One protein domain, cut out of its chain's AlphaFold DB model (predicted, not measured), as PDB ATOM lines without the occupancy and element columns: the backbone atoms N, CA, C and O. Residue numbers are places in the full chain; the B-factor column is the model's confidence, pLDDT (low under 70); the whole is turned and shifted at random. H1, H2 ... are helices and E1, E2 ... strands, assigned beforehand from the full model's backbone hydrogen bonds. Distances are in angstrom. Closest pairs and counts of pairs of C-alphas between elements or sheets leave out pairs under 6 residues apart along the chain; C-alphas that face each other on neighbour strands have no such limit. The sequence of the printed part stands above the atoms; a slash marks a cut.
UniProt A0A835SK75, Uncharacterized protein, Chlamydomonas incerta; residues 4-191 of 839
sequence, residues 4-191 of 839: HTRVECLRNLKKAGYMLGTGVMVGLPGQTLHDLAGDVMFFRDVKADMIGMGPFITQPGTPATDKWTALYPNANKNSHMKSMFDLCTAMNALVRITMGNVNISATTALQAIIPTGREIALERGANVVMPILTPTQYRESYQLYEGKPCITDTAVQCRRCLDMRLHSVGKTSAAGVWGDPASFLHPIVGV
ATOM      1  N   HIS A   4     -24.093 -55.446  21.131       92.75
ATOM      2  CA  HIS A   4     -24.310 -56.724  21.819       92.75
ATOM      3  C   HIS A   4     -24.776 -56.503  23.253       92.75
ATOM      4  O   HIS A   4     -25.782 -57.070  23.675       92.75
ATOM      5  N   THR A   5     -24.107 -55.593  23.964       93.44
ATOM      6  CA  THR A   5     -24.492 -55.198  25.321       93.44
ATOM      7  C   THR A   5     -25.903 -54.612  25.348       93.44
ATOM      8  O   THR A   5     -26.690 -54.943  26.229       93.44
ATOM      9  N   ARG A   6     -26.263 -53.766  24.371       92.56
ATOM     10  CA  ARG A   6     -27.603 -53.164  24.299       92.56
ATOM     11  C   ARG A   6     -28.688 -54.230  24.122       92.56
ATOM     12  O   ARG A   6     -29.690 -54.187  24.831       92.56
ATOM     13  N   VAL A   7     -28.480 -55.188  23.219       93.31
ATOM     14  CA  VAL A   7     -29.425 -56.290  22.981       93.31
ATOM     15  C   VAL A   7     -29.531 -57.219  24.185       93.31
ATOM     16  O   VAL A   7     -30.628 -57.658  24.526       93.31
ATOM     17  N   GLU A   8     -28.425 -57.485  24.873       93.44
ATOM     18  CA  GLU A   8     -28.439 -58.261  26.111       93.44
ATOM     19  C   GLU A   8     -29.245 -57.563  27.215       93.44
ATOM     20  O   GLU A   8     -30.090 -58.198  27.845       93.44
ATOM     21  N   CYS A   9     -29.089 -56.245  27.391       94.31
ATOM     22  CA  CYS A   9     -29.920 -55.475  28.318       94.31
ATOM     23  C   CYS A   9     -31.416 -55.591  27.987       94.31
ATOM     24  O   CYS A   9     -32.221 -55.817  28.889       94.31
ATOM     25  N   LEU A  10     -31.794 -55.487  26.706       94.44
ATOM     26  CA  LEU A  10     -33.186 -55.646  26.260       94.44
ATOM     27  C   LEU A  10     -33.730 -57.045  26.587       94.44
ATOM     28  O   LEU A  10     -34.833 -57.182  27.118       94.44
ATOM     29  N   ARG A  11     -32.940 -58.094  26.335       90.06
ATOM     30  CA  ARG A  11     -33.309 -59.478  26.671       90.06
ATOM     31  C   ARG A  11     -33.459 -59.679  28.177       90.06
ATOM     32  O   ARG A  11     -34.405 -60.336  28.601       90.06
ATOM     33  N   ASN A  12     -32.572 -59.092  28.978       91.06
ATOM     34  CA  ASN A  12     -32.629 -59.178  30.436       91.06
ATOM     35  C   ASN A  12     -33.858 -58.458  31.007       91.06
ATOM     36  O   ASN A  12     -34.533 -59.021  31.864       91.06
ATOM     37  N   LEU A  13     -34.203 -57.271  30.491       90.44
ATOM     38  CA  LEU A  13     -35.429 -56.555  30.869       90.44
ATOM     39  C   LEU A  13     -36.676 -57.384  30.559       90.44
ATOM     40  O   LEU A  13     -37.536 -57.564  31.421       90.44
ATOM     41  N   LYS A  14     -36.733 -57.959  29.356       84.31
ATOM     42  CA  LYS A  14     -37.842 -58.823  28.956       84.31
ATOM     43  C   LYS A  14     -37.938 -60.082  29.817       84.31
ATOM     44  O   LYS A  14     -39.026 -60.453  30.242       84.31
ATOM     45  N   LYS A  15     -36.804 -60.714  30.135       82.44
ATOM     46  CA  LYS A  15     -36.741 -61.877  31.035       82.44
ATOM     47  C   LYS A  15     -37.196 -61.536  32.458       82.44
ATOM     48  O   LYS A  15     -37.808 -62.375  33.107       82.44
ATOM     49  N   ALA A  16     -36.914 -60.322  32.929       81.81
ATOM     50  CA  ALA A  16     -37.368 -59.822  34.226       81.81
ATOM     51  C   ALA A  16     -38.862 -59.439  34.249       81.81
ATOM     52  O   ALA A  16     -39.392 -59.133  35.312       81.81
ATOM     53  N   GLY A  17     -39.542 -59.480  33.099       78.12
ATOM     54  CA  GLY A  17     -40.980 -59.262  32.972       78.12
ATOM     55  C   GLY A  17     -41.411 -57.818  32.735       78.12
ATOM     56  O   GLY A  17     -42.595 -57.516  32.850       78.12
ATOM     57  N   TYR A  18     -40.479 -56.937  32.367       84.50
ATOM     58  CA  TYR A  18     -40.810 -55.582  31.935       84.50
ATOM     59  C   TYR A  18     -41.438 -55.578  30.539       84.50
ATOM     60  O   TYR A  18     -41.030 -56.350  29.667       84.50
ATOM     61  N   MET A  19     -42.345 -54.625  30.303       86.56
ATOM     62  CA  MET A  19     -42.706 -54.206  28.949       86.56
ATOM     63  C   MET A  19     -41.452 -53.729  28.220       86.56
ATOM     64  O   MET A  19     -40.771 -52.796  28.661       86.56
ATOM     65  N   LEU A  20     -41.125 -54.379  27.108       91.00
ATOM     66  CA  LEU A  20     -39.886 -54.118  26.402       91.00
ATOM     67  C   LEU A  20     -40.016 -52.866  25.531       91.00
ATOM     68  O   LEU A  20     -40.524 -52.918  24.410       91.00
ATOM     69  N   GLY A  21     -39.494 -51.750  26.035       94.06
ATOM     70  CA  GLY A  21     -39.273 -50.533  25.259       94.06
ATOM     71  C   GLY A  21     -37.943 -50.558  24.501       94.06
ATOM     72  O   GLY A  21     -36.887 -50.772  25.097       94.06
ATOM     73  N   THR A  22     -37.973 -50.296  23.195       95.25
ATOM     74  CA  THR A  22     -36.778 -50.086  22.359       95.25
ATOM     75  C   THR A  22     -37.025 -48.986  21.322       95.25
ATOM     76  O   THR A  22     -38.051 -48.310  21.358       95.25
ATOM     77  N   GLY A  23     -36.073 -48.743  20.426       94.19
ATOM     78  CA  GLY A  23     -36.191 -47.685  19.436       94.19
ATOM     79  C   GLY A  23     -34.899 -47.379  18.699       94.19
ATOM     80  O   GLY A  23     -33.837 -47.887  19.068       94.19
ATOM     81  N   VAL A  24     -35.001 -46.522  17.683       94.69
ATOM     82  CA  VAL A  24     -33.871 -46.090  16.849       94.69
ATOM     83  C   VAL A  24     -33.955 -44.609  16.505       94.69
ATOM     84  O   VAL A  24     -35.024 -43.994  16.537       94.69
ATOM     85  N   MET A  25     -32.801 -44.037  16.168       93.81
ATOM     86  CA  MET A  25     -32.740 -42.750  15.484       93.81
ATOM     87  C   MET A  25     -32.836 -42.977  13.976       93.81
ATOM     88  O   MET A  25     -32.253 -43.925  13.452       93.81
ATOM     89  N   VAL A  26     -33.558 -42.093  13.294       93.06
ATOM     90  CA  VAL A  26     -33.731 -42.105  11.840       93.06
ATOM     91  C   VAL A  26     -32.871 -41.001  11.237       93.06
ATOM     92  O   VAL A  26     -33.055 -39.832  11.572       93.06
ATOM     93  N   GLY A  27     -31.934 -41.359  10.363       87.19
ATOM     94  CA  GLY A  27     -31.029 -40.411   9.713       87.19
ATOM     95  C   GLY A  27     -29.660 -40.274  10.375       87.19
ATOM     96  O   GLY A  27     -29.050 -39.207  10.300       87.19
ATOM     97  N   LEU A  28     -29.169 -41.319  11.050       89.12
ATOM     98  CA  LEU A  28     -27.801 -41.309  11.568       89.12
ATOM     99  C   LEU A  28     -26.770 -41.206  10.424       89.12
ATOM    100  O   LEU A  28     -27.023 -41.698   9.324       89.12
ATOM    101  N   PRO A  29     -25.583 -40.617  10.668       84.56
ATOM    102  CA  PRO A  29     -24.533 -40.513   9.653       84.56
ATOM    103  C   PRO A  29     -24.150 -41.891   9.092       84.56
ATOM    104  O   PRO A  29     -23.663 -42.743   9.835       84.56
ATOM    105  N   GLY A  30     -24.366 -42.098   7.789       83.31
ATOM    106  CA  GLY A  30     -24.086 -43.364   7.099       83.31
ATOM    107  C   GLY A  30     -25.175 -44.441   7.219       83.31
ATOM    108  O   GLY A  30     -24.973 -45.539   6.714       83.31
ATOM    109  N   GLN A  31     -26.314 -44.152   7.856       90.38
ATOM    110  CA  GLN A  31     -27.448 -45.078   7.943       90.38
ATOM    111  C   GLN A  31     -28.174 -45.183   6.598       90.38
ATOM    112  O   GLN A  31     -28.456 -44.178   5.943       90.38
ATOM    113  N   THR A  32     -28.519 -46.405   6.209       88.56
ATOM    114  CA  THR A  32     -29.221 -46.713   4.961       88.56
ATOM    115  C   THR A  32     -30.677 -47.116   5.208       88.56
ATOM    116  O   THR A  32     -31.086 -47.427   6.328       88.56
ATOM    117  N   LEU A  33     -31.485 -47.169   4.142       88.06
ATOM    118  CA  LEU A  33     -32.840 -47.735   4.220       88.06
ATOM    119  C   LEU A  33     -32.830 -49.228   4.571       88.06
ATOM    120  O   LEU A  33     -33.773 -49.712   5.193       88.06
ATOM    121  N   HIS A  34     -31.771 -49.953   4.195       88.88
ATOM    122  CA  HIS A  34     -31.608 -51.357   4.562       88.88
ATOM    123  C   HIS A  34     -31.432 -51.509   6.079       88.88
ATOM    124  O   HIS A  34     -32.031 -52.402   6.674       88.88
ATOM    125  N   ASP A  35     -30.687 -50.603   6.715       90.44
ATOM    126  CA  ASP A  35     -30.533 -50.598   8.174       90.44
ATOM    127  C   ASP A  35     -31.873 -50.342   8.867       90.44
ATOM    128  O   ASP A  35     -32.252 -51.091   9.761       90.44
ATOM    129  N   LEU A  36     -32.642 -49.357   8.390       93.62
ATOM    130  CA  LEU A  36     -33.973 -49.053   8.926       93.62
ATOM    131  C   LEU A  36     -34.962 -50.213   8.739       93.62
ATOM    132  O   LEU A  36     -35.760 -50.501   9.630       93.62
ATOM    133  N   ALA A  37     -34.910 -50.914   7.605       91.56
ATOM    134  CA  ALA A  37     -35.692 -52.132   7.407       91.56
ATOM    135  C   ALA A  37     -35.262 -53.236   8.391       91.56
ATOM    136  O   ALA A  37     -36.110 -53.898   8.995       91.56
ATOM    137  N   GLY A  38     -33.951 -53.388   8.603       91.62
ATOM    138  CA  GLY A  38     -33.377 -54.272   9.614       91.62
ATOM    139  C   GLY A  38     -33.832 -53.927  11.035       91.62
ATOM    140  O   GLY A  38     -34.134 -54.834  11.807       91.62
ATOM    141  N   ASP A  39     -33.974 -52.641  11.363       96.12
ATOM    142  CA  ASP A  39     -34.484 -52.177  12.655       96.12
ATOM    143  C   ASP A  39     -35.941 -52.616  12.880       96.12
ATOM    144  O   ASP A  39     -36.271 -53.134  13.948       96.12
ATOM    145  N   VAL A  40     -36.807 -52.499  11.864       94.38
ATOM    146  CA  VAL A  40     -38.201 -52.981  11.943       94.38
ATOM    147  C   VAL A  40     -38.249 -54.496  12.152       94.38
ATOM    148  O   VAL A  40     -38.998 -54.983  13.004       94.38
ATOM    149  N   MET A  41     -37.423 -55.253  11.422       94.12
ATOM    150  CA  MET A  41     -37.303 -56.701  11.621       94.12
ATOM    151  C   MET A  41     -36.821 -57.029  13.035       94.12
ATOM    152  O   MET A  41     -37.393 -57.891  13.701       94.12
ATOM    153  N   PHE A  42     -35.828 -56.294  13.534       95.44
ATOM    154  CA  PHE A  42     -35.308 -56.467  14.880       95.44
ATOM    155  C   PHE A  42     -36.381 -56.214  15.946       95.44
ATOM    156  O   PHE A  42     -36.503 -57.024  16.865       95.44
ATOM    157  N   PHE A  43     -37.190 -55.154  15.825       95.56
ATOM    158  CA  PHE A  43     -38.285 -54.869  16.765       95.56
ATOM    159  C   PHE A  43     -39.261 -56.038  16.875       95.56
ATOM    160  O   PHE A  43     -39.632 -56.438  17.984       95.56
ATOM    161  N   ARG A  44     -39.634 -56.616  15.729       90.94
ATOM    162  CA  ARG A  44     -40.477 -57.810  15.660       90.94
ATOM    163  C   ARG A  44     -39.808 -59.001  16.337       90.94
ATOM    164  O   ARG A  44     -40.434 -59.661  17.163       90.94
ATOM    165  N   ASP A  45     -38.543 -59.256  16.031       90.50
ATOM    166  CA  ASP A  45     -37.833 -60.449  16.495       90.50
ATOM    167  C   ASP A  45     -37.586 -60.424  18.014       90.50
ATOM    168  O   ASP A  45     -37.724 -61.446  18.691       90.50
ATOM    169  N   VAL A  46     -37.317 -59.248  18.596       89.62
ATOM    170  CA  VAL A  46     -37.255 -59.088  20.063       89.62
ATOM    171  C   VAL A  46     -38.638 -58.994  20.715       89.62
ATOM    172  O   VAL A  46     -38.744 -59.023  21.946       89.62
ATOM    173  N   LYS A  47     -39.699 -58.925  19.904       88.81
ATOM    174  CA  LYS A  47     -41.095 -58.646  20.266       88.81
ATOM    175  C   LYS A  47     -41.193 -57.438  21.199       88.81
ATOM    176  O   LYS A  47     -41.526 -57.574  22.375       88.81
ATOM    177  N   ALA A  48     -40.760 -56.288  20.700       92.12
ATOM    178  CA  ALA A  48     -40.867 -55.030  21.422       92.12
ATOM    179  C   ALA A  48     -42.338 -54.682  21.691       92.12
ATOM    180  O   ALA A  48     -43.185 -54.843  20.816       92.12
ATOM    181  N   ASP A  49     -42.614 -54.176  22.889       91.69
ATOM    182  CA  ASP A  49     -43.947 -53.738  23.314       91.69
ATOM    183  C   ASP A  49     -44.119 -52.228  23.083       91.69
ATOM    184  O   ASP A  49     -45.206 -51.742  22.764       91.69
ATOM    185  N   MET A  50     -43.020 -51.478  23.202       94.56
ATOM    186  CA  MET A  50     -42.986 -50.041  22.965       94.56
ATOM    187  C   MET A  50     -41.809 -49.655  22.065       94.56
ATOM    188  O   MET A  50     -40.684 -50.116  22.261       94.56
ATOM    189  N   ILE A  51     -42.071 -48.793  21.084       96.56
ATOM    190  CA  ILE A  51     -41.115 -48.382  20.058       96.56
ATOM    191  C   ILE A  51     -41.035 -46.854  20.014       96.56
ATOM    192  O   ILE A  51     -42.021 -46.157  19.758       96.56
ATOM    193  N   GLY A  52     -39.836 -46.334  20.269       96.12
ATOM    194  CA  GLY A  52     -39.507 -44.921  20.135       96.12
ATOM    195  C   GLY A  52     -38.673 -44.653  18.891       96.12
ATOM    196  O   GLY A  52     -37.558 -45.148  18.775       96.12
ATOM    197  N   MET A  53     -39.188 -43.843  17.970       95.25
ATOM    198  CA  MET A  53     -38.448 -43.426  16.779       95.25
ATOM    199  C   MET A  53     -38.412 -41.906  16.700       95.25
ATOM    200  O   MET A  53     -39.415 -41.222  16.926       95.25
ATOM    201  N   GLY A  54     -37.230 -41.368  16.428       94.31
ATOM    202  CA  GLY A  54     -37.029 -39.934  16.290       94.31
ATOM    203  C   GLY A  54     -35.990 -39.631  15.218       94.31
ATOM    204  O   GLY A  54     -35.047 -40.408  15.056       94.31
ATOM    205  N   PRO A  55     -36.137 -38.515  14.493       93.06
ATOM    206  CA  PRO A  55     -35.113 -38.072  13.565       93.06
ATOM    207  C   PRO A  55     -33.823 -37.753  14.328       93.06
ATOM    208  O   PRO A  55     -33.860 -37.230  15.445       93.06
ATOM    209  N   PHE A  56     -32.679 -38.061  13.725       91.19
ATOM    210  CA  PHE A  56     -31.399 -37.561  14.195       91.19
ATOM    211  C   PHE A  56     -31.363 -36.042  13.988       91.19
ATOM    212  O   PHE A  56     -31.493 -35.558  12.866       91.19
ATOM    213  N   ILE A  57     -31.206 -35.296  15.080       89.12
ATOM    214  CA  ILE A  57     -31.075 -33.838  15.075       89.12
ATOM    215  C   ILE A  57     -29.660 -33.519  15.541       89.12
ATOM    216  O   ILE A  57     -29.197 -34.055  16.551       89.12
ATOM    217  N   THR A  58     -28.965 -32.667  14.796       83.81
ATOM    218  CA  THR A  58     -27.582 -32.311  15.106       83.81
ATOM    219  C   THR A  58     -27.483 -31.507  16.405       83.81
ATOM    220  O   THR A  58     -28.371 -30.727  16.751       83.81
ATOM    221  N   GLN A  59     -26.384 -31.715  17.130       87.12
ATOM    222  CA  GLN A  59     -26.035 -30.985  18.347       87.12
ATOM    223  C   GLN A  59     -24.580 -30.516  18.226       87.12
ATOM    224  O   GLN A  59     -23.687 -31.369  18.113       87.12
ATOM    225  N   PRO A  60     -24.315 -29.198  18.255       83.00
ATOM    226  CA  PRO A  60     -22.958 -28.670  18.164       83.00
ATOM    227  C   PRO A  60     -22.010 -29.296  19.197       83.00
ATOM    228  O   PRO A  60     -22.390 -29.515  20.347       83.00
ATOM    229  N   GLY A  61     -20.776 -29.590  18.779       83.62
ATOM    230  CA  GLY A  61     -19.740 -30.163  19.648       83.62
ATOM    231  C   GLY A  61     -19.844 -31.675  19.879       83.62
ATOM    232  O   GLY A  61     -19.206 -32.194  20.793       83.62
ATOM    233  N   THR A  62     -20.640 -32.396  19.080       89.19
ATOM    234  CA  THR A  62     -20.758 -33.859  19.174       89.19
ATOM    235  C   THR A  62     -20.067 -34.567  17.999       89.19
ATOM    236  O   THR A  62     -20.299 -34.191  16.848       89.19
ATOM    237  N   PRO A  63     -19.338 -35.683  18.233       90.81
ATOM    238  CA  PRO A  63     -18.675 -36.430  17.156       90.81
ATOM    239  C   PRO A  63     -19.621 -36.933  16.055       90.81
ATOM    240  O   PRO A  63     -19.213 -37.144  14.916       90.81
ATOM    241  N   ALA A  64     -20.895 -37.162  16.387       85.94
ATOM    242  CA  ALA A  64     -21.912 -37.553  15.414       85.94
ATOM    243  C   ALA A  64     -22.274 -36.398  14.468       85.94
ATOM    244  O   ALA A  64     -22.461 -36.626  13.275       85.94
ATOM    245  N   THR A  65     -22.327 -35.166  14.978       87.38
ATOM    246  CA  THR A  65     -22.573 -33.973  14.160       87.38
ATOM    247  C   THR A  65     -21.381 -33.675  13.258       87.38
ATOM    248  O   THR A  65     -21.581 -33.369  12.088       87.38
ATOM    249  N   ASP A  66     -20.153 -33.859  13.745       88.19
ATOM    250  CA  ASP A  66     -18.947 -33.680  12.924       88.19
ATOM    251  C   ASP A  66     -18.927 -34.662  11.744       88.19
ATOM    252  O   ASP A  66     -18.694 -34.274  10.599       88.19
ATOM    253  N   LYS A  67     -19.263 -35.934  12.003       87.88
ATOM    254  CA  LYS A  67     -19.405 -36.955  10.954       87.88
ATOM    255  C   LYS A  67     -20.530 -36.639   9.975       87.88
ATOM    256  O   LYS A  67     -20.349 -36.829   8.777       87.88
ATOM    257  N   TRP A  68     -21.676 -36.170  10.465       86.06
ATOM    258  CA  TRP A  68     -22.787 -35.764   9.606       86.06
ATOM    259  C   TRP A  68     -22.359 -34.632   8.663       86.06
ATOM    260  O   TRP A  68     -22.523 -34.744   7.453       86.06
ATOM    261  N   THR A  69     -21.729 -33.586   9.204       85.44
ATOM    262  CA  THR A  69     -21.242 -32.435   8.431       85.44
ATOM    263  C   THR A  69     -20.197 -32.851   7.394       85.44
ATOM    264  O   THR A  69     -20.224 -32.360   6.270       85.44
ATOM    265  N   ALA A  70     -19.311 -33.791   7.734       86.56
ATOM    266  CA  ALA A  70     -18.318 -34.316   6.799       86.56
ATOM    267  C   ALA A  70     -18.942 -35.131   5.650       86.56
ATOM    268  O   ALA A  70     -18.476 -35.043   4.516       86.56
ATOM    269  N   LEU A  71     -19.988 -35.916   5.930       81.56
ATOM    270  CA  LEU A  71     -20.694 -36.708   4.916       81.56
ATOM    271  C   LEU A  71     -21.624 -35.859   4.041       81.56
ATOM    272  O   LEU A  71     -21.854 -36.200   2.882       81.56
ATOM    273  N   TYR A  72     -22.146 -34.757   4.580       81.19
ATOM    274  CA  TYR A  72     -23.146 -33.916   3.924       81.19
ATOM    275  C   TYR A  72     -22.755 -32.423   3.928       81.19
ATOM    276  O   TYR A  72     -23.546 -31.586   4.367       81.19
ATOM    277  N   PRO A  73     -21.571 -32.043   3.405       78.88
ATOM    278  CA  PRO A  73     -21.014 -30.692   3.569       78.88
ATOM    279  C   PRO A  73     -21.842 -29.589   2.895       78.88
ATOM    280  O   PRO A  73     -21.782 -28.434   3.302       78.88
ATOM    281  N   ASN A  74     -22.641 -29.951   1.885       81.38
ATOM    282  CA  ASN A  74     -23.463 -29.025   1.103       81.38
ATOM    283  C   ASN A  74     -24.972 -29.201   1.356       81.38
ATOM    284  O   ASN A  74     -25.789 -28.645   0.621       81.38
ATOM    285  N   ALA A  75     -25.370 -30.008   2.345       77.19
ATOM    286  CA  ALA A  75     -26.783 -30.240   2.617       77.19
ATOM    287  C   ALA A  75     -27.413 -29.027   3.309       77.19
ATOM    288  O   ALA A  75     -26.947 -28.560   4.350       77.19
ATOM    289  N   ASN A  76     -28.533 -28.544   2.769       83.44
ATOM    290  CA  ASN A  76     -29.343 -27.560   3.469       83.44
ATOM    291  C   ASN A  76     -29.983 -28.222   4.702       83.44
ATOM    292  O   ASN A  76     -30.780 -29.155   4.586       83.44
ATOM    293  N   LYS A  77     -29.629 -27.728   5.894       75.75
ATOM    294  CA  LYS A  77     -30.075 -28.289   7.178       75.75
ATOM    295  C   LYS A  77     -31.603 -28.356   7.282       75.75
ATOM    296  O   LYS A  77     -32.131 -29.371   7.723       75.75
ATOM    297  N   ASN A  78     -32.322 -27.327   6.830       76.00
ATOM    298  CA  ASN A  78     -33.782 -27.265   6.947       76.00
ATOM    299  C   ASN A  78     -34.480 -28.261   6.014       76.00
ATOM    300  O   ASN A  78     -35.403 -28.955   6.445       76.00
ATOM    301  N   SER A  79     -34.038 -28.369   4.756       77.81
ATOM    302  CA  SER A  79     -34.613 -29.355   3.832       77.81
ATOM    303  C   SER A  79     -34.301 -30.781   4.283       77.81
ATOM    304  O   SER A  79     -35.195 -31.624   4.284       77.81
ATOM    305  N   HIS A  80     -33.082 -31.031   4.765       82.19
ATOM    306  CA  HIS A  80     -32.698 -32.334   5.293       82.19
ATOM    307  C   HIS A  80     -33.518 -32.726   6.528       82.19
ATOM    308  O   HIS A  80     -34.042 -33.836   6.581       82.19
ATOM    309  N   MET A  81     -33.702 -31.820   7.497       82.62
ATOM    310  CA  MET A  81     -34.543 -32.080   8.673       82.62
ATOM    311  C   MET A  81     -35.992 -32.390   8.281       82.62
ATOM    312  O   MET A  81     -36.595 -33.299   8.848       82.62
ATOM    313  N   LYS A  82     -36.535 -31.712   7.262       82.00
ATOM    314  CA  LYS A  82     -37.861 -32.034   6.718       82.00
ATOM    315  C   LYS A  82     -37.905 -33.446   6.117       82.00
ATOM    316  O   LYS A  82     -38.810 -34.207   6.441       82.00
ATOM    317  N   SER A  83     -36.902 -33.839   5.333       83.88
ATOM    318  CA  SER A  83     -36.805 -35.210   4.813       83.88
ATOM    319  C   SER A  83     -36.682 -36.255   5.930       83.88
ATOM    320  O   SER A  83     -37.275 -37.328   5.832       83.88
ATOM    321  N   MET A  84     -35.958 -35.955   7.015       88.69
ATOM    322  CA  MET A  84     -35.852 -36.848   8.178       88.69
ATOM    323  C   MET A  84     -37.168 -36.957   8.947       88.69
ATOM    324  O   MET A  84     -37.514 -38.036   9.427       88.69
ATOM    325  N   PHE A  85     -37.929 -35.868   9.035       90.62
ATOM    326  CA  PHE A  85     -39.283 -35.890   9.574       90.62
ATOM    327  C   PHE A  85     -40.200 -36.813   8.754       90.62
ATOM    328  O   PHE A  85     -40.864 -37.688   9.319       90.62
ATOM    329  N   ASP A  86     -40.198 -36.671   7.426       88.94
ATOM    330  CA  ASP A  86     -41.022 -37.497   6.540       88.94
ATOM    331  C   ASP A  86     -40.640 -38.978   6.645       88.94
ATOM    332  O   ASP A  86     -41.506 -39.821   6.887       88.94
ATOM    333  N   LEU A  87     -39.343 -39.295   6.599       91.81
ATOM    334  CA  LEU A  87     -38.850 -40.664   6.751       91.81
ATOM    335  C   LEU A  87     -39.186 -41.257   8.130       91.81
ATOM    336  O   LEU A  87     -39.618 -42.404   8.228       91.81
ATOM    337  N   CYS A  88     -39.042 -40.481   9.207       95.81
ATOM    338  CA  CYS A  88     -39.362 -40.947  10.555       95.81
ATOM    339  C   CYS A  88     -40.865 -41.211  10.736       95.81
ATOM    340  O   CYS A  88     -41.250 -42.177  11.394       95.81
ATOM    341  N   THR A  89     -41.736 -40.386  10.150       94.00
ATOM    342  CA  THR A  89     -43.183 -40.643  10.202       94.00
ATOM    343  C   THR A  89     -43.612 -41.790   9.284       94.00
ATOM    344  O   THR A  89     -44.537 -42.520   9.634       94.00
ATOM    345  N   ALA A  90     -42.906 -42.025   8.174       92.75
ATOM    346  CA  ALA A  90     -43.078 -43.230   7.362       92.75
ATOM    347  C   ALA A  90     -42.687 -44.499   8.142       92.75
ATOM    348  O   ALA A  90     -43.409 -45.492   8.098       92.75
ATOM    349  N   MET A  91     -41.609 -44.447   8.934       95.44
ATOM    350  CA  MET A  91     -41.227 -45.530   9.849       95.44
ATOM    351  C   MET A  91     -42.302 -45.802  10.912       95.44
ATOM    352  O   MET A  91     -42.613 -46.964  11.164       95.44
ATOM    353  N   ASN A  92     -42.925 -44.767  11.495       95.75
ATOM    354  CA  ASN A  92     -44.057 -44.953  12.421       95.75
ATOM    355  C   ASN A  92     -45.205 -45.735  11.763       95.75
ATOM    356  O   ASN A  92     -45.726 -46.683  12.357       95.75
ATOM    357  N   ALA A  93     -45.565 -45.372  10.529       94.12
ATOM    358  CA  ALA A  93     -46.607 -46.059   9.775       94.12
ATOM    359  C   ALA A  93     -46.209 -47.508   9.452       94.12
ATOM    360  O   ALA A  93     -47.002 -48.424   9.659       94.12
ATOM    361  N   LEU A  94     -44.966 -47.737   9.020       93.56
ATOM    362  CA  LEU A  94     -44.462 -49.072   8.701       93.56
ATOM    363  C   LEU A  94     -44.442 -49.988   9.930       93.56
ATOM    364  O   LEU A  94     -44.881 -51.134   9.851       93.56
ATOM    365  N   VAL A  95     -43.993 -49.493  11.085       94.94
ATOM    366  CA  VAL A  95     -44.025 -50.252  12.343       94.94
ATOM    367  C   VAL A  95     -45.463 -50.557  12.762       94.94
ATOM    368  O   VAL A  95     -45.753 -51.688  13.144       94.94
ATOM    369  N   ARG A  96     -46.393 -49.601  12.631       94.06
ATOM    370  CA  ARG A  96     -47.817 -49.850  12.905       94.06
ATOM    371  C   ARG A  96     -48.379 -50.968  12.023       94.06
ATOM    372  O   ARG A  96     -49.061 -51.849  12.533       94.06
ATOM    373  N   ILE A  97     -48.078 -50.942  10.725       90.88
ATOM    374  CA  ILE A  97     -48.534 -51.955   9.760       90.88
ATOM    375  C   ILE A  97     -47.930 -53.329  10.076       90.88
ATOM    376  O   ILE A  97     -48.620 -54.339  10.011       90.88
ATOM    377  N   THR A  98     -46.647 -53.378  10.430       88.75
ATOM    378  CA  THR A  98     -45.913 -54.643  10.606       88.75
ATOM    379  C   THR A  98     -46.092 -55.281  11.981       88.75
ATOM    380  O   THR A  98     -45.999 -56.502  12.093       88.75
ATOM    381  N   MET A  99     -46.330 -54.487  13.026       87.69
ATOM    382  CA  MET A  99     -46.352 -54.956  14.417       87.69
ATOM    383  C   MET A  99     -47.708 -54.794  15.113       87.69
ATOM    384  O   MET A  99     -47.840 -55.151  16.285       87.69
ATOM    385  N   GLY A 100     -48.728 -54.284  14.423       86.25
ATOM    386  CA  GLY A 100     -50.080 -54.183  14.967       86.25
ATOM    387  C   GLY A 100     -50.137 -53.231  16.160       86.25
ATOM    388  O   GLY A 100     -49.689 -52.095  16.053       86.25
ATOM    389  N   ASN A 101     -50.680 -53.676  17.298       82.62
ATOM    390  CA  ASN A 101     -51.072 -52.836  18.445       82.62
ATOM    391  C   ASN A 101     -49.949 -52.491  19.443       82.62
ATOM    392  O   ASN A 101     -50.226 -52.217  20.609       82.62
ATOM    393  N   VAL A 102     -48.692 -52.450  18.997       90.38
ATOM    394  CA  VAL A 102     -47.582 -51.951  19.825       90.38
ATOM    395  C   VAL A 102     -47.731 -50.462  20.141       90.38
ATOM    396  O   VAL A 102     -48.361 -49.699  19.395       90.38
ATOM    397  N   ASN A 103     -47.117 -50.035  21.240       94.12
ATOM    398  CA  ASN A 103     -47.061 -48.630  21.605       94.12
ATOM    399  C   ASN A 103     -45.967 -47.916  20.815       94.12
ATOM    400  O   ASN A 103     -44.794 -48.255  20.923       94.12
ATOM    401  N   ILE A 104     -46.334 -46.894  20.049       95.44
ATOM    402  CA  ILE A 104     -45.408 -46.097  19.241       95.44
ATOM    403  C   ILE A 104     -45.467 -44.655  19.740       95.44
ATOM    404  O   ILE A 104     -46.539 -44.041  19.778       95.44
ATOM    405  N   SER A 105     -44.320 -44.105  20.142       94.38
ATOM    406  CA  SER A 105     -44.261 -42.754  20.701       94.38
ATOM    407  C   SER A 105     -44.177 -41.671  19.624       94.38
ATOM    408  O   SER A 105     -43.264 -41.683  18.800       94.38
ATOM    409  N   ALA A 106     -45.046 -40.665  19.706       94.19
ATOM    410  CA  ALA A 106     -44.900 -39.384  19.026       94.19
ATOM    411  C   ALA A 106     -43.826 -38.548  19.748       94.19
ATOM    412  O   ALA A 106     -44.102 -37.842  20.725       94.19
ATOM    413  N   THR A 107     -42.575 -38.685  19.309       92.19
ATOM    414  CA  THR A 107     -41.406 -38.135  20.009       92.19
ATOM    415  C   THR A 107     -41.323 -36.610  19.931       92.19
ATOM    416  O   THR A 107     -41.755 -35.973  18.971       92.19
ATOM    417  N   THR A 108     -40.717 -35.989  20.946       88.31
ATOM    418  CA  THR A 108     -40.473 -34.535  20.978       88.31
ATOM    419  C   THR A 108     -39.494 -34.068  19.900       88.31
ATOM    420  O   THR A 108     -39.488 -32.885  19.571       88.31
ATOM    421  N   ALA A 109     -38.682 -34.970  19.341       89.25
ATOM    422  CA  ALA A 109     -37.768 -34.669  18.240       89.25
ATOM    423  C   ALA A 109     -38.535 -34.268  16.968       89.25
ATOM    424  O   ALA A 109     -38.169 -33.308  16.303       89.25
ATOM    425  N   LEU A 110     -39.674 -34.908  16.689       91.31
ATOM    426  CA  LEU A 110     -40.540 -34.522  15.570       91.31
ATOM    427  C   LEU A 110     -41.104 -33.105  15.745       91.31
ATOM    428  O   LEU A 110     -41.187 -32.358  14.773       91.31
ATOM    429  N   GLN A 111     -41.433 -32.712  16.983       88.38
ATOM    430  CA  GLN A 111     -41.893 -31.351  17.282       88.38
ATOM    431  C   GLN A 111     -40.785 -30.296  17.141       88.38
ATOM    432  O   GLN A 111     -41.071 -29.152  16.801       88.38
ATOM    433  N   ALA A 112     -39.532 -30.668  17.417       86.12
ATOM    434  CA  ALA A 112     -38.391 -29.768  17.264       86.12
ATOM    435  C   ALA A 112     -38.152 -29.385  15.792       86.12
ATOM    436  O   ALA A 112     -37.685 -28.285  15.519       86.12
ATOM    437  N   ILE A 113     -38.510 -30.268  14.852       85.88
ATOM    438  CA  ILE A 113     -38.416 -29.998  13.410       85.88
ATOM    439  C   ILE A 113     -39.656 -29.252  12.900       85.88
ATOM    440  O   ILE A 113     -39.528 -28.262  12.184       85.88
ATOM    441  N   ILE A 114     -40.861 -29.714  13.259       85.06
ATOM    442  CA  ILE A 114     -42.138 -29.099  12.858       85.06
ATOM    443  C   ILE A 114     -43.012 -28.904  14.103       85.06
ATOM    444  O   ILE A 114     -43.279 -29.884  14.793       85.06
ATOM    445  N   PRO A 115     -43.563 -27.705  14.379       83.75
ATOM    446  CA  PRO A 115     -44.342 -27.443  15.597       83.75
ATOM    447  C   PRO A 115     -45.533 -28.384  15.853       83.75
ATOM    448  O   PRO A 115     -45.874 -28.631  17.011       83.75
ATOM    449  N   THR A 116     -46.146 -28.933  14.799       85.12
ATOM    450  CA  THR A 116     -47.246 -29.922  14.835       85.12
ATOM    451  C   THR A 116     -46.767 -31.367  14.625       85.12
ATOM    452  O   THR A 116     -47.544 -32.271  14.329       85.12
ATOM    453  N   GLY A 117     -45.465 -31.623  14.757       89.19
ATOM    454  CA  GLY A 117     -44.864 -32.898  14.375       89.19
ATOM    455  C   GLY A 117     -45.346 -34.103  15.187       89.19
ATOM    456  O   GLY A 117     -45.407 -35.213  14.662       89.19
ATOM    457  N   ARG A 118     -45.734 -33.901  16.453       90.94
ATOM    458  CA  ARG A 118     -46.298 -34.977  17.289       90.94
ATOM    459  C   ARG A 118     -47.712 -35.360  16.851       90.94
ATOM    460  O   ARG A 118     -48.051 -36.534  16.873       90.94
ATOM    461  N   GLU A 119     -48.508 -34.390  16.432       91.31
ATOM    462  CA  GLU A 119     -49.866 -34.545  15.916       91.31
ATOM    463  C   GLU A 119     -49.848 -35.355  14.624       91.31
ATOM    464  O   GLU A 119     -50.511 -36.384  14.529       91.31
ATOM    465  N   ILE A 120     -48.974 -34.980  13.692       90.75
ATOM    466  CA  ILE A 120     -48.778 -35.718  12.440       90.75
ATOM    467  C   ILE A 120     -48.319 -37.159  12.721       90.75
ATOM    468  O   ILE A 120     -48.767 -38.102  12.072       90.75
ATOM    469  N   ALA A 121     -47.444 -37.368  13.710       93.38
ATOM    470  CA  ALA A 121     -47.027 -38.714  14.100       93.38
ATOM    471  C   ALA A 121     -48.192 -39.558  14.641       93.38
ATOM    472  O   ALA A 121     -48.270 -40.747  14.336       93.38
ATOM    473  N   LEU A 122     -49.097 -38.952  15.419       92.69
ATOM    474  CA  LEU A 122     -50.301 -39.605  15.950       92.69
ATOM    475  C   LEU A 122     -51.289 -40.005  14.846       92.69
ATOM    476  O   LEU A 122     -51.977 -41.018  14.973       92.69
ATOM    477  N   GLU A 123     -51.354 -39.237  13.763       91.31
ATOM    478  CA  GLU A 123     -52.122 -39.592  12.562       91.31
ATOM    479  C   GLU A 123     -51.433 -40.700  11.747       91.31
ATOM    480  O   GLU A 123     -52.095 -41.494  11.084       91.31
ATOM    481  N   ARG A 124     -50.101 -40.812  11.844       92.88
ATOM    482  CA  ARG A 124     -49.259 -41.778  11.113       92.88
ATOM    483  C   ARG A 124     -48.787 -42.944  11.985       92.88
ATOM    484  O   ARG A 124     -47.632 -43.357  11.932       92.88
ATOM    485  N   GLY A 125     -49.693 -43.483  12.797       89.69
ATOM    486  CA  GLY A 125     -49.498 -44.745  13.515       89.69
ATOM    487  C   GLY A 125     -49.000 -44.631  14.958       89.69
ATOM    488  O   GLY A 125     -49.100 -45.621  15.685       89.69
ATOM    489  N   ALA A 126     -48.536 -43.464  15.421       94.12
ATOM    490  CA  ALA A 126     -48.201 -43.273  16.832       94.12
ATOM    491  C   ALA A 126     -49.457 -43.230  17.720       94.12
ATOM    492  O   ALA A 126     -50.527 -42.785  17.308       94.12
ATOM    493  N   ASN A 127     -49.328 -43.683  18.965       91.25
ATOM    494  CA  ASN A 127     -50.419 -43.696  19.947       91.25
ATOM    495  C   ASN A 127     -49.979 -43.301  21.367       91.25
ATOM    496  O   ASN A 127     -50.816 -43.246  22.263       91.25
ATOM    497  N   VAL A 128     -48.696 -42.986  21.578       91.00
ATOM    498  CA  VAL A 128     -48.163 -42.525  22.868       91.00
ATOM    499  C   VAL A 128     -47.603 -41.112  22.734       91.00
ATOM    500  O   VAL A 128     -46.837 -40.829  21.818       91.00
ATOM    501  N   VAL A 129     -47.924 -40.226  23.679       87.88
ATOM    502  CA  VAL A 129     -47.299 -38.898  23.801       87.88
ATOM    503  C   VAL A 129     -46.659 -38.774  25.173       87.88
ATOM    504  O   VAL A 129     -47.290 -39.059  26.187       87.88
ATOM    505  N   MET A 130     -45.409 -38.317  25.213       84.19
ATOM    506  CA  MET A 130     -44.659 -38.156  26.458       84.19
ATOM    507  C   MET A 130     -44.586 -36.668  26.837       84.19
ATOM    508  O   MET A 130     -43.993 -35.885  26.085       84.19
ATOM    509  N   PRO A 131     -45.194 -36.233  27.958       77.31
ATOM    510  CA  PRO A 131     -45.022 -34.872  28.454       77.31
ATOM    511  C   PRO A 131     -43.625 -34.677  29.052       77.31
ATOM    512  O   PRO A 131     -43.060 -35.580  29.667       77.31
ATOM    513  N   ILE A 132     -43.086 -33.465  28.923       72.12
ATOM    514  CA  ILE A 132     -41.859 -33.079  29.623       72.12
ATOM    515  C   ILE A 132     -42.241 -32.705  31.057       72.12
ATOM    516  O   ILE A 132     -42.844 -31.663  31.301       72.12
ATOM    517  N   LEU A 133     -41.891 -33.577  32.001       71.44
ATOM    518  CA  LEU A 133     -42.110 -33.368  33.439       71.44
ATOM    519  C   LEU A 133     -40.838 -32.946  34.182       71.44
ATOM    520  O   LEU A 133     -40.889 -32.693  35.382       71.44
ATOM    521  N   THR A 134     -39.703 -32.845  33.483       74.88
ATOM    522  CA  THR A 134     -38.450 -32.338  34.053       74.88
ATOM    523  C   THR A 134     -38.694 -30.947  34.658       74.88
ATOM    524  O   THR A 134     -39.299 -30.110  33.978       74.88
ATOM    525  N   PRO A 135     -38.249 -30.666  35.894       72.81
ATOM    526  CA  PRO A 135     -38.351 -29.327  36.470       72.81
ATOM    527  C   PRO A 135     -37.664 -28.291  35.575       72.81
ATOM    528  O   PRO A 135     -36.589 -28.565  35.040       72.81
ATOM    529  N   THR A 136     -38.277 -27.117  35.398       72.56
ATOM    530  CA  THR A 136     -37.843 -26.089  34.431       72.56
ATOM    531  C   THR A 136     -36.369 -25.709  34.601       72.56
ATOM    532  O   THR A 136     -35.649 -25.639  33.611       72.56
ATOM    533  N   GLN A 137     -35.887 -25.617  35.846       68.69
ATOM    534  CA  GLN A 137     -34.492 -25.297  36.181       68.69
ATOM    535  C   GLN A 137     -33.447 -26.281  35.625       68.69
ATOM    536  O   GLN A 137     -32.295 -25.908  35.449       68.69
ATOM    537  N   TYR A 138     -33.834 -27.524  35.318       76.75
ATOM    538  CA  TYR A 138     -32.931 -28.540  34.758       76.75
ATOM    539  C   TYR A 138     -33.172 -28.806  33.269       76.75
ATOM    540  O   TYR A 138     -32.478 -29.627  32.665       76.75
ATOM    541  N   ARG A 139     -34.166 -28.156  32.647       72.06
ATOM    542  CA  ARG A 139     -34.511 -28.420  31.240       72.06
ATOM    543  C   ARG A 139     -33.417 -27.974  30.287       72.06
ATOM    544  O   ARG A 139     -33.152 -28.691  29.325       72.06
ATOM    545  N   GLU A 140     -32.774 -26.849  30.586       73.44
ATOM    546  CA  GLU A 140     -31.630 -26.344  29.823       73.44
ATOM    547  C   GLU A 140     -30.419 -27.276  29.911       73.44
ATOM    548  O   GLU A 140     -29.688 -27.417  28.939       73.44
ATOM    549  N   SER A 141     -30.249 -27.987  31.027       78.19
ATOM    550  CA  SER A 141     -29.175 -28.973  31.194       78.19
ATOM    551  C   SER A 141     -29.461 -30.307  30.490       78.19
ATOM    552  O   SER A 141     -28.545 -31.093  30.278       78.19
ATOM    553  N   TYR A 142     -30.717 -30.581  30.110       78.81
ATOM    554  CA  TYR A 142     -31.125 -31.813  29.422       78.81
ATOM    555  C   TYR A 142     -31.345 -31.576  27.918       78.81
ATOM    556  O   TYR A 142     -32.445 -31.773  27.375       78.81
ATOM    557  N   GLN A 143     -30.280 -31.141  27.243       76.12
ATOM    558  CA  GLN A 143     -30.236 -30.922  25.798       76.12
ATOM    559  C   GLN A 143     -29.605 -32.124  25.093       76.12
ATOM    560  O   GLN A 143     -28.389 -32.275  25.043       76.12
ATOM    561  N   LEU A 144     -30.455 -32.996  24.547       82.25
ATOM    562  CA  LEU A 144     -30.013 -34.105  23.693       82.25
ATOM    563  C   LEU A 144     -29.726 -33.649  22.255       82.25
ATOM    564  O   LEU A 144     -28.956 -34.294  21.552       82.25
ATOM    565  N   TYR A 145     -30.387 -32.578  21.824       81.44
ATOM    566  CA  TYR A 145     -30.333 -32.017  20.481       81.44
ATOM    567  C   TYR A 145     -30.802 -30.556  20.497       81.44
ATOM    568  O   TYR A 145     -31.462 -30.113  21.447       81.44
ATOM    569  N   GLU A 146     -30.484 -29.828  19.429       72.50
ATOM    570  CA  GLU A 146     -30.775 -28.405  19.287       72.50
ATOM    571  C   GLU A 146     -32.283 -28.151  19.116       72.50
ATOM    572  O   GLU A 146     -33.009 -28.964  18.545       72.50
ATOM    573  N   GLY A 147     -32.778 -27.009  19.605       68.25
ATOM    574  CA  GLY A 147     -34.167 -26.598  19.364       68.25
ATOM    575  C   GLY A 147     -35.209 -27.438  20.110       68.25
ATOM    576  O   GLY A 147     -36.358 -27.542  19.678       68.25
ATOM    577  N   LYS A 148     -34.828 -28.057  21.235       71.06
ATOM    578  CA  LYS A 148     -35.753 -28.843  22.055       71.06
ATOM    579  C   LYS A 148     -36.944 -27.973  22.513       71.06
ATOM    580  O   LYS A 148     -36.727 -26.949  23.154       71.06
ATOM    581  N   PRO A 149     -38.200 -28.366  22.233       60.59
ATOM    582  CA  PRO A 149     -39.371 -27.587  22.628       60.59
ATOM    583  C   PRO A 149     -39.617 -27.626  24.148       60.59
ATOM    584  O   PRO A 149     -39.137 -28.521  24.848       60.59
ATOM    585  N   CYS A 150     -40.424 -26.678  24.642       56.66
ATOM    586  CA  CYS A 150     -40.905 -26.602  26.031       56.66
ATOM    587  C   CYS A 150     -39.801 -26.441  27.096       56.66
ATOM    588  O   CYS A 150     -39.885 -27.028  28.176       56.66
ATOM    589  N   ILE A 151     -38.759 -25.650  26.829       54.78
ATOM    590  CA  ILE A 151     -37.685 -25.387  27.809       54.78
ATOM    591  C   ILE A 151     -38.186 -24.514  28.976       54.78
ATOM    592  O   ILE A 151     -37.738 -24.702  30.101       54.78
ATOM    593  N   THR A 152     -39.184 -23.653  28.748       39.03
ATOM    594  CA  THR A 152     -39.687 -22.666  29.725       39.03
ATOM    595  C   THR A 152     -41.063 -22.990  30.332       39.03
ATOM    596  O   THR A 152     -41.468 -22.349  31.297       39.03
ATOM    597  N   ASP A 153     -41.782 -23.994  29.817       50.41
ATOM    598  CA  ASP A 153     -43.156 -24.314  30.247       50.41
ATOM    599  C   ASP A 153     -43.209 -24.998  31.631       50.41
ATOM    600  O   ASP A 153     -42.344 -25.793  31.980       50.41
ATOM    601  N   THR A 154     -44.257 -24.800  32.426       51.88
ATOM    602  CA  THR A 154     -44.497 -25.576  33.665       51.88
ATOM    603  C   THR A 154     -45.125 -26.947  33.369       51.88
ATOM    604  O   THR A 154     -45.762 -27.144  32.336       51.88
ATOM    605  N   ALA A 155     -45.021 -27.920  34.286       48.94
ATOM    606  CA  ALA A 155     -45.632 -29.251  34.114       48.94
ATOM    607  C   ALA A 155     -47.170 -29.203  33.924       48.94
ATOM    608  O   ALA A 155     -47.735 -30.000  33.173       48.94
ATOM    609  N   VAL A 156     -47.847 -28.233  34.552       48.84
ATOM    610  CA  VAL A 156     -49.299 -28.003  34.408       48.84
ATOM    611  C   VAL A 156     -49.636 -27.427  33.029       48.84
ATOM    612  O   VAL A 156     -50.597 -27.870  32.395       48.84
ATOM    613  N   GLN A 157     -48.823 -26.490  32.531       51.06
ATOM    614  CA  GLN A 157     -48.942 -25.973  31.166       51.06
ATOM    615  C   GLN A 157     -48.692 -27.081  30.135       51.06
ATOM    616  O   GLN A 157     -49.451 -27.189  29.174       51.06
ATOM    617  N   CYS A 158     -47.725 -27.974  30.378       53.78
ATOM    618  CA  CYS A 158     -47.470 -29.125  29.513       53.78
ATOM    619  C   CYS A 158     -48.667 -30.086  29.433       53.78
ATOM    620  O   CYS A 158     -48.952 -30.576  28.344       53.78
ATOM    621  N   ARG A 159     -49.396 -30.336  30.533       62.12
ATOM    622  CA  ARG A 159     -50.578 -31.220  30.517       62.12
ATOM    623  C   ARG A 159     -51.757 -30.612  29.754       62.12
ATOM    624  O   ARG A 159     -52.285 -31.264  28.863       62.12
ATOM    625  N   ARG A 160     -52.118 -29.351  30.032       62.62
ATOM    626  CA  ARG A 160     -53.193 -28.648  29.298       62.62
ATOM    627  C   ARG A 160     -52.873 -28.510  27.807       62.62
ATOM    628  O   ARG A 160     -53.739 -28.730  26.969       62.62
ATOM    629  N   CYS A 161     -51.621 -28.187  27.481       64.88
ATOM    630  CA  CYS A 161     -51.131 -28.120  26.106       64.88
ATOM    631  C   CYS A 161     -51.233 -29.484  25.403       64.88
ATOM    632  O   CYS A 161     -51.660 -29.559  24.255       64.88
ATOM    633  N   LEU A 162     -50.896 -30.573  26.099       69.44
ATOM    634  CA  LEU A 162     -50.968 -31.924  25.550       69.44
ATOM    635  C   LEU A 162     -52.415 -32.372  25.316       69.44
ATOM    636  O   LEU A 162     -52.698 -32.887  24.240       69.44
ATOM    637  N   ASP A 163     -53.331 -32.111  26.253       73.12
ATOM    638  CA  ASP A 163     -54.751 -32.427  26.063       73.12
ATOM    639  C   ASP A 163     -55.336 -31.644  24.875       73.12
ATOM    640  O   ASP A 163     -55.971 -32.251  24.016       73.12
ATOM    641  N   MET A 164     -55.059 -30.340  24.736       72.69
ATOM    642  CA  MET A 164     -55.506 -29.570  23.560       72.69
ATOM    643  C   MET A 164     -54.962 -30.132  22.235       72.69
ATOM    644  O   MET A 164     -55.702 -30.223  21.258       72.69
ATOM    645  N   ARG A 165     -53.689 -30.545  22.200       75.75
ATOM    646  CA  ARG A 165     -53.038 -31.111  21.000       75.75
ATOM    647  C   ARG A 165     -53.547 -32.511  20.641       75.75
ATOM    648  O   ARG A 165     -53.542 -32.884  19.476       75.75
ATOM    649  N   LEU A 166     -53.992 -33.300  21.620       80.00
ATOM    650  CA  LEU A 166     -54.673 -34.569  21.339       80.00
ATOM    651  C   LEU A 166     -56.041 -34.319  20.693       80.00
ATOM    652  O   LEU A 166     -56.355 -34.931  19.670       80.00
ATOM    653  N   HIS A 167     -56.809 -33.366  21.230       80.31
ATOM    654  CA  HIS A 167     -58.121 -33.016  20.684       80.31
ATOM    655  C   HIS A 167     -58.031 -32.504  19.240       80.31
ATOM    656  O   HIS A 167     -58.911 -32.815  18.440       80.31
ATOM    657  N   SER A 168     -56.962 -31.785  18.867       79.56
ATOM    658  CA  SER A 168     -56.794 -31.285  17.493       79.56
ATOM    659  C   SER A 168     -56.628 -32.381  16.434       79.56
ATOM    660  O   SER A 168     -56.842 -32.101  15.262       79.56
ATOM    661  N   VAL A 169     -56.279 -33.612  16.827       84.88
ATOM    662  CA  VAL A 169     -56.206 -34.789  15.931       84.88
ATOM    663  C   VAL A 169     -57.307 -35.815  16.216       84.88
ATOM    664  O   VAL A 169     -57.175 -36.993  15.882       84.88
ATOM    665  N   GLY A 170     -58.383 -35.400  16.892       81.62
ATOM    666  CA  GLY A 170     -59.512 -36.275  17.219       81.62
ATOM    667  C   GLY A 170     -59.163 -37.411  18.188       81.62
ATOM    668  O   GLY A 170     -59.827 -38.446  18.179       81.62
ATOM    669  N   LYS A 171     -58.117 -37.250  19.009       81.75
ATOM    670  CA  LYS A 171     -57.705 -38.225  20.031       81.75
ATOM    671  C   LYS A 171     -57.932 -37.664  21.433       81.75
ATOM    672  O   LYS A 171     -57.940 -36.456  21.647       81.75
ATOM    673  N   THR A 172     -58.076 -38.550  22.410       78.00
ATOM    674  CA  THR A 172     -58.256 -38.188  23.821       78.00
ATOM    675  C   THR A 172     -57.264 -38.943  24.699       78.00
ATOM    676  O   THR A 172     -56.778 -40.017  24.339       78.00
ATOM    677  N   SER A 173     -56.914 -38.362  25.846       74.06
ATOM    678  CA  SER A 173     -56.086 -39.036  26.843       74.06
ATOM    679  C   SER A 173     -56.943 -40.009  27.664       74.06
ATOM    680  O   SER A 173     -58.001 -39.647  28.175       74.06
ATOM    681  N   ALA A 174     -56.486 -41.254  27.818       63.88
ATOM    682  CA  ALA A 174     -57.118 -42.247  28.692       63.88
ATOM    683  C   ALA A 174     -56.670 -42.027  30.148       63.88
ATOM    684  O   ALA A 174     -55.846 -42.762  30.695       63.88
ATOM    685  N   ALA A 175     -57.136 -40.939  30.764       57.09
ATOM    686  CA  ALA A 175     -56.728 -40.568  32.113       57.09
ATOM    687  C   ALA A 175     -57.148 -41.635  33.142       57.09
ATOM    688  O   ALA A 175     -58.316 -41.991  33.236       57.09
ATOM    689  N   GLY A 176     -56.192 -42.104  33.949       54.47
ATOM    690  CA  GLY A 176     -56.449 -43.078  35.018       54.47
ATOM    691  C   GLY A 176     -56.319 -44.549  34.610       54.47
ATOM    692  O   GLY A 176     -56.498 -45.408  35.469       54.47
ATOM    693  N   VAL A 177     -55.957 -44.843  33.355       59.84
ATOM    694  CA  VAL A 177     -55.708 -46.207  32.859       59.84
ATOM    695  C   VAL A 177     -54.243 -46.348  32.437       59.84
ATOM    696  O   VAL A 177     -53.674 -45.442  31.826       59.84
ATOM    697  N   TRP A 178     -53.621 -47.482  32.765       66.88
ATOM    698  CA  TRP A 178     -52.287 -47.828  32.269       66.88
ATOM    699  C   TRP A 178     -52.383 -48.173  30.780       66.88
ATOM    700  O   TRP A 178     -53.186 -49.013  30.378       66.88
ATOM    701  N   GLY A 179     -51.610 -47.470  29.951       73.81
ATOM    702  CA  GLY A 179     -51.689 -47.548  28.491       73.81
ATOM    703  C   GLY A 179     -50.883 -48.691  27.884       73.81
ATOM    704  O   GLY A 179     -50.240 -48.467  26.862       73.81
ATOM    705  N   ASP A 180     -50.838 -49.864  28.516       79.88
ATOM    706  CA  ASP A 180     -50.069 -51.008  28.011       79.88
ATOM    707  C   ASP A 180     -50.595 -51.433  26.621       79.88
ATOM    708  O   ASP A 180     -51.784 -51.281  26.327       79.88
ATOM    709  N   PRO A 181     -49.728 -51.895  25.705       75.44
ATOM    710  CA  PRO A 181     -50.167 -52.305  24.384       75.44
ATOM    711  C   PRO A 181     -50.923 -53.626  24.497       75.44
ATOM    712  O   PRO A 181     -50.512 -54.529  25.222       75.44
ATOM    713  N   ALA A 182     -51.972 -53.792  23.692       65.69
ATOM    714  CA  ALA A 182     -52.759 -55.028  23.663       65.69
ATOM    715  C   ALA A 182     -51.923 -56.283  23.319       65.69
ATOM    716  O   ALA A 182     -52.348 -57.405  23.579       65.69
ATOM    717  N   SER A 183     -50.733 -56.103  22.733       65.00
ATOM    718  CA  SER A 183     -49.778 -57.175  22.441       65.00
ATOM    719  C   SER A 183     -48.985 -57.669  23.661       65.00
ATOM    720  O   SER A 183     -48.310 -58.693  23.554       65.00
ATOM    721  N   PHE A 184     -49.022 -56.964  24.798       68.19
ATOM    722  CA  PHE A 184     -48.261 -57.325  25.993       68.19
ATOM    723  C   PHE A 184     -49.012 -58.351  26.853       68.19
ATOM    724  O   PHE A 184     -50.113 -58.109  27.347       68.19
ATOM    725  N   LEU A 185     -48.377 -59.505  27.071       61.12
ATOM    726  CA  LEU A 185     -48.853 -60.557  27.969       61.12
ATOM    727  C   LEU A 185     -47.968 -60.588  29.211       61.12
ATOM    728  O   LEU A 185     -46.763 -60.835  29.113       61.12
ATOM    729  N   HIS A 186     -48.558 -60.355  30.382       56.38
ATOM    730  CA  HIS A 186     -47.778 -60.273  31.610       56.38
ATOM    731  C   HIS A 186     -47.268 -61.671  32.023       56.38
ATOM    732  O   HIS A 186     -48.074 -62.586  32.240       56.38
ATOM    733  N   PRO A 187     -45.946 -61.862  32.191       45.12
ATOM    734  CA  PRO A 187     -45.336 -63.191  32.281       45.12
ATOM    735  C   PRO A 187     -45.687 -63.983  33.548       45.12
ATOM    736  O   PRO A 187     -45.499 -65.194  33.568       45.12
ATOM    737  N   ILE A 188     -46.208 -63.327  34.592       48.81
ATOM    738  CA  ILE A 188     -46.643 -63.993  35.836       48.81
ATOM    739  C   ILE A 188     -48.092 -64.494  35.746       48.81
ATOM    740  O   ILE A 188     -48.416 -65.516  36.340       48.81
ATOM    741  N   VAL A 189     -48.966 -63.793  35.017       45.31
ATOM    742  CA  VAL A 189     -50.400 -64.130  34.971       45.31
ATOM    743  C   VAL A 189     -50.790 -64.870  33.697       45.31
ATOM    744  O   VAL A 189     -51.791 -65.570  33.711       45.31
ATOM    745  N   GLY A 190     -50.031 -64.748  32.598       43.34
ATOM    746  CA  GLY A 190     -50.355 -65.396  31.316       43.34
ATOM    747  C   GLY A 190     -51.651 -64.893  30.659       43.34
ATOM    748  O   GLY A 190     -52.033 -65.379  29.600       43.34
ATOM    749  N   VAL A 191     -52.308 -63.913  31.278       41.41
ATOM    750  CA  VAL A 191     -53.517 -63.232  30.814       41.41
ATOM    751  C   VAL A 191     -53.102 -61.820  30.373       41.41
ATOM    752  O   VAL A 191     -52.210 -61.237  31.006       41.41
TER     753      VAL A 191
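AT A GLANCE: This is residues 4 to 191 of the 839 residues of an uncharacterized protein of Chlamydomonas incerta (UniProt A0A835SK75). A small sheet of three parallel strands, E1, E2 and E3, with E2 in the middle, makes the core, and the long helix H4 packs along one face over E2, with H2 beside it over E1 and the short H6 near E3. H1 only grazes the sheet, the short H5 grazes it too and packs on H4 and H6, while H3, H7 and H8 lie off the sheet, and a long tail, residues 168 to 191, runs on from H8. The 188 printed residues hold eight named helices and three named strands, in the order H1 E1 H2 E2 H3 H4 E3 H5 H6 H7 H8, and the class is mostly helix. The whole is compact, with a radius of gyration of the C-alphas of 17.3 A, and spans 55 by 40 by 30 A.

HOW THE PARTS SIT: H1, residues 4 to 15, only grazes the sheet of E1, residues 21 to 26, E2, residues 50 to 55, and E3, residues 103 to 106; its closest C-alpha pair with E1 is Leu 10 and Thr 22, 7.7 A apart. E1 and E2 are parallel at 18 degrees, with N 22 and O 50 at 2.9 A and N 52 and O 22 at 2.9 A, within hydrogen-bond range. E2 and E3 are parallel at 26 degrees, with N 51 and O 103 at 2.8 A, within that range. H2, residues 33 to 45, is over E1 at a height over the sheet of 10.0 A and runs along the strands, at 5 degrees to E1 on the local plane. E1, H2 and E2 form a strand-helix-strand unit, two parallel neighbour strands with a helix between, and its crossover is right-handed. H3, residues 63 to 71, is not on the sheet and touches no helix. H4, residues 77 to 99, is over E2 on the same face as H2, at a height over the sheet of 7.3 A, and its closest C-alphas to E2 are those of Met 84 and Pro 55, 5.6 A apart. E2, H3, H4 and E3 form a second such unit, also right-handed. H2 and H4 are close but not clearly touching, with the C-alphas of Val 40 and Val 95 closest at 6.4 A; they run the same way at a shallow tilt of 33 degrees, only just short of steep. H5, residues 108 to 113, only grazes the sheet and touches H4, with H4 residues 81 to 85 alone, at a steep tilt of 39 degrees, opposite ways; the closest C-alphas are those of Phe 85 and Leu 110, 6.3 A apart. H6, residues 117 to 123, touches H4, with H4 residues 85 to 92 alone, the closest C-alphas being those of Thr 89 and Ala 121 at 5.8 A. H2, H4 and H6 on one face of the sheet make two layers, helices over a sheet. H7, residues 136 to 139, touches no helix. H8, residues 155 to 167, is close to H6 but not clearly touching it, with the C-alphas of Glu 119 and Arg 165 closest at 6.9 A. Every O i to N i+4 pair is within hydrogen-bond range in H1, H2, H3, H4, H5, H6 and H8; H7 is too short for such a pair.

IN THESE COORDINATES: H1 begins at C-alpha 4, (-24.310, -56.724, 21.819), and measures 16.3 A from first to last C-alpha. E1 measures 16.8 A, H2 18.4 A and E2 17.1 A. H4, the longest helix, runs 32.1 A from Lys 77 to Met 99, C-alpha 99 at (-46.352, -54.956, 14.417). H8 measures 18.7 A and ends at C-alpha 167, (-58.121, -33.016, 20.684).

THE WHOLE: The C-alphas farthest apart are those of Asn 74 and Val 189, 55.7 A. The printed part has no cut. The links H6 to H7, 12 residues, and H7 to H8, 15 residues, are long. Residues 105 to 106 of E3 pair in parallel with residues 128 to 129. The mean pLDDT of the printed part is 81.9; 31 residues are under 70, namely residue 137, residue 147, residues 149 to 162, 174 to 178 and 182 to 191.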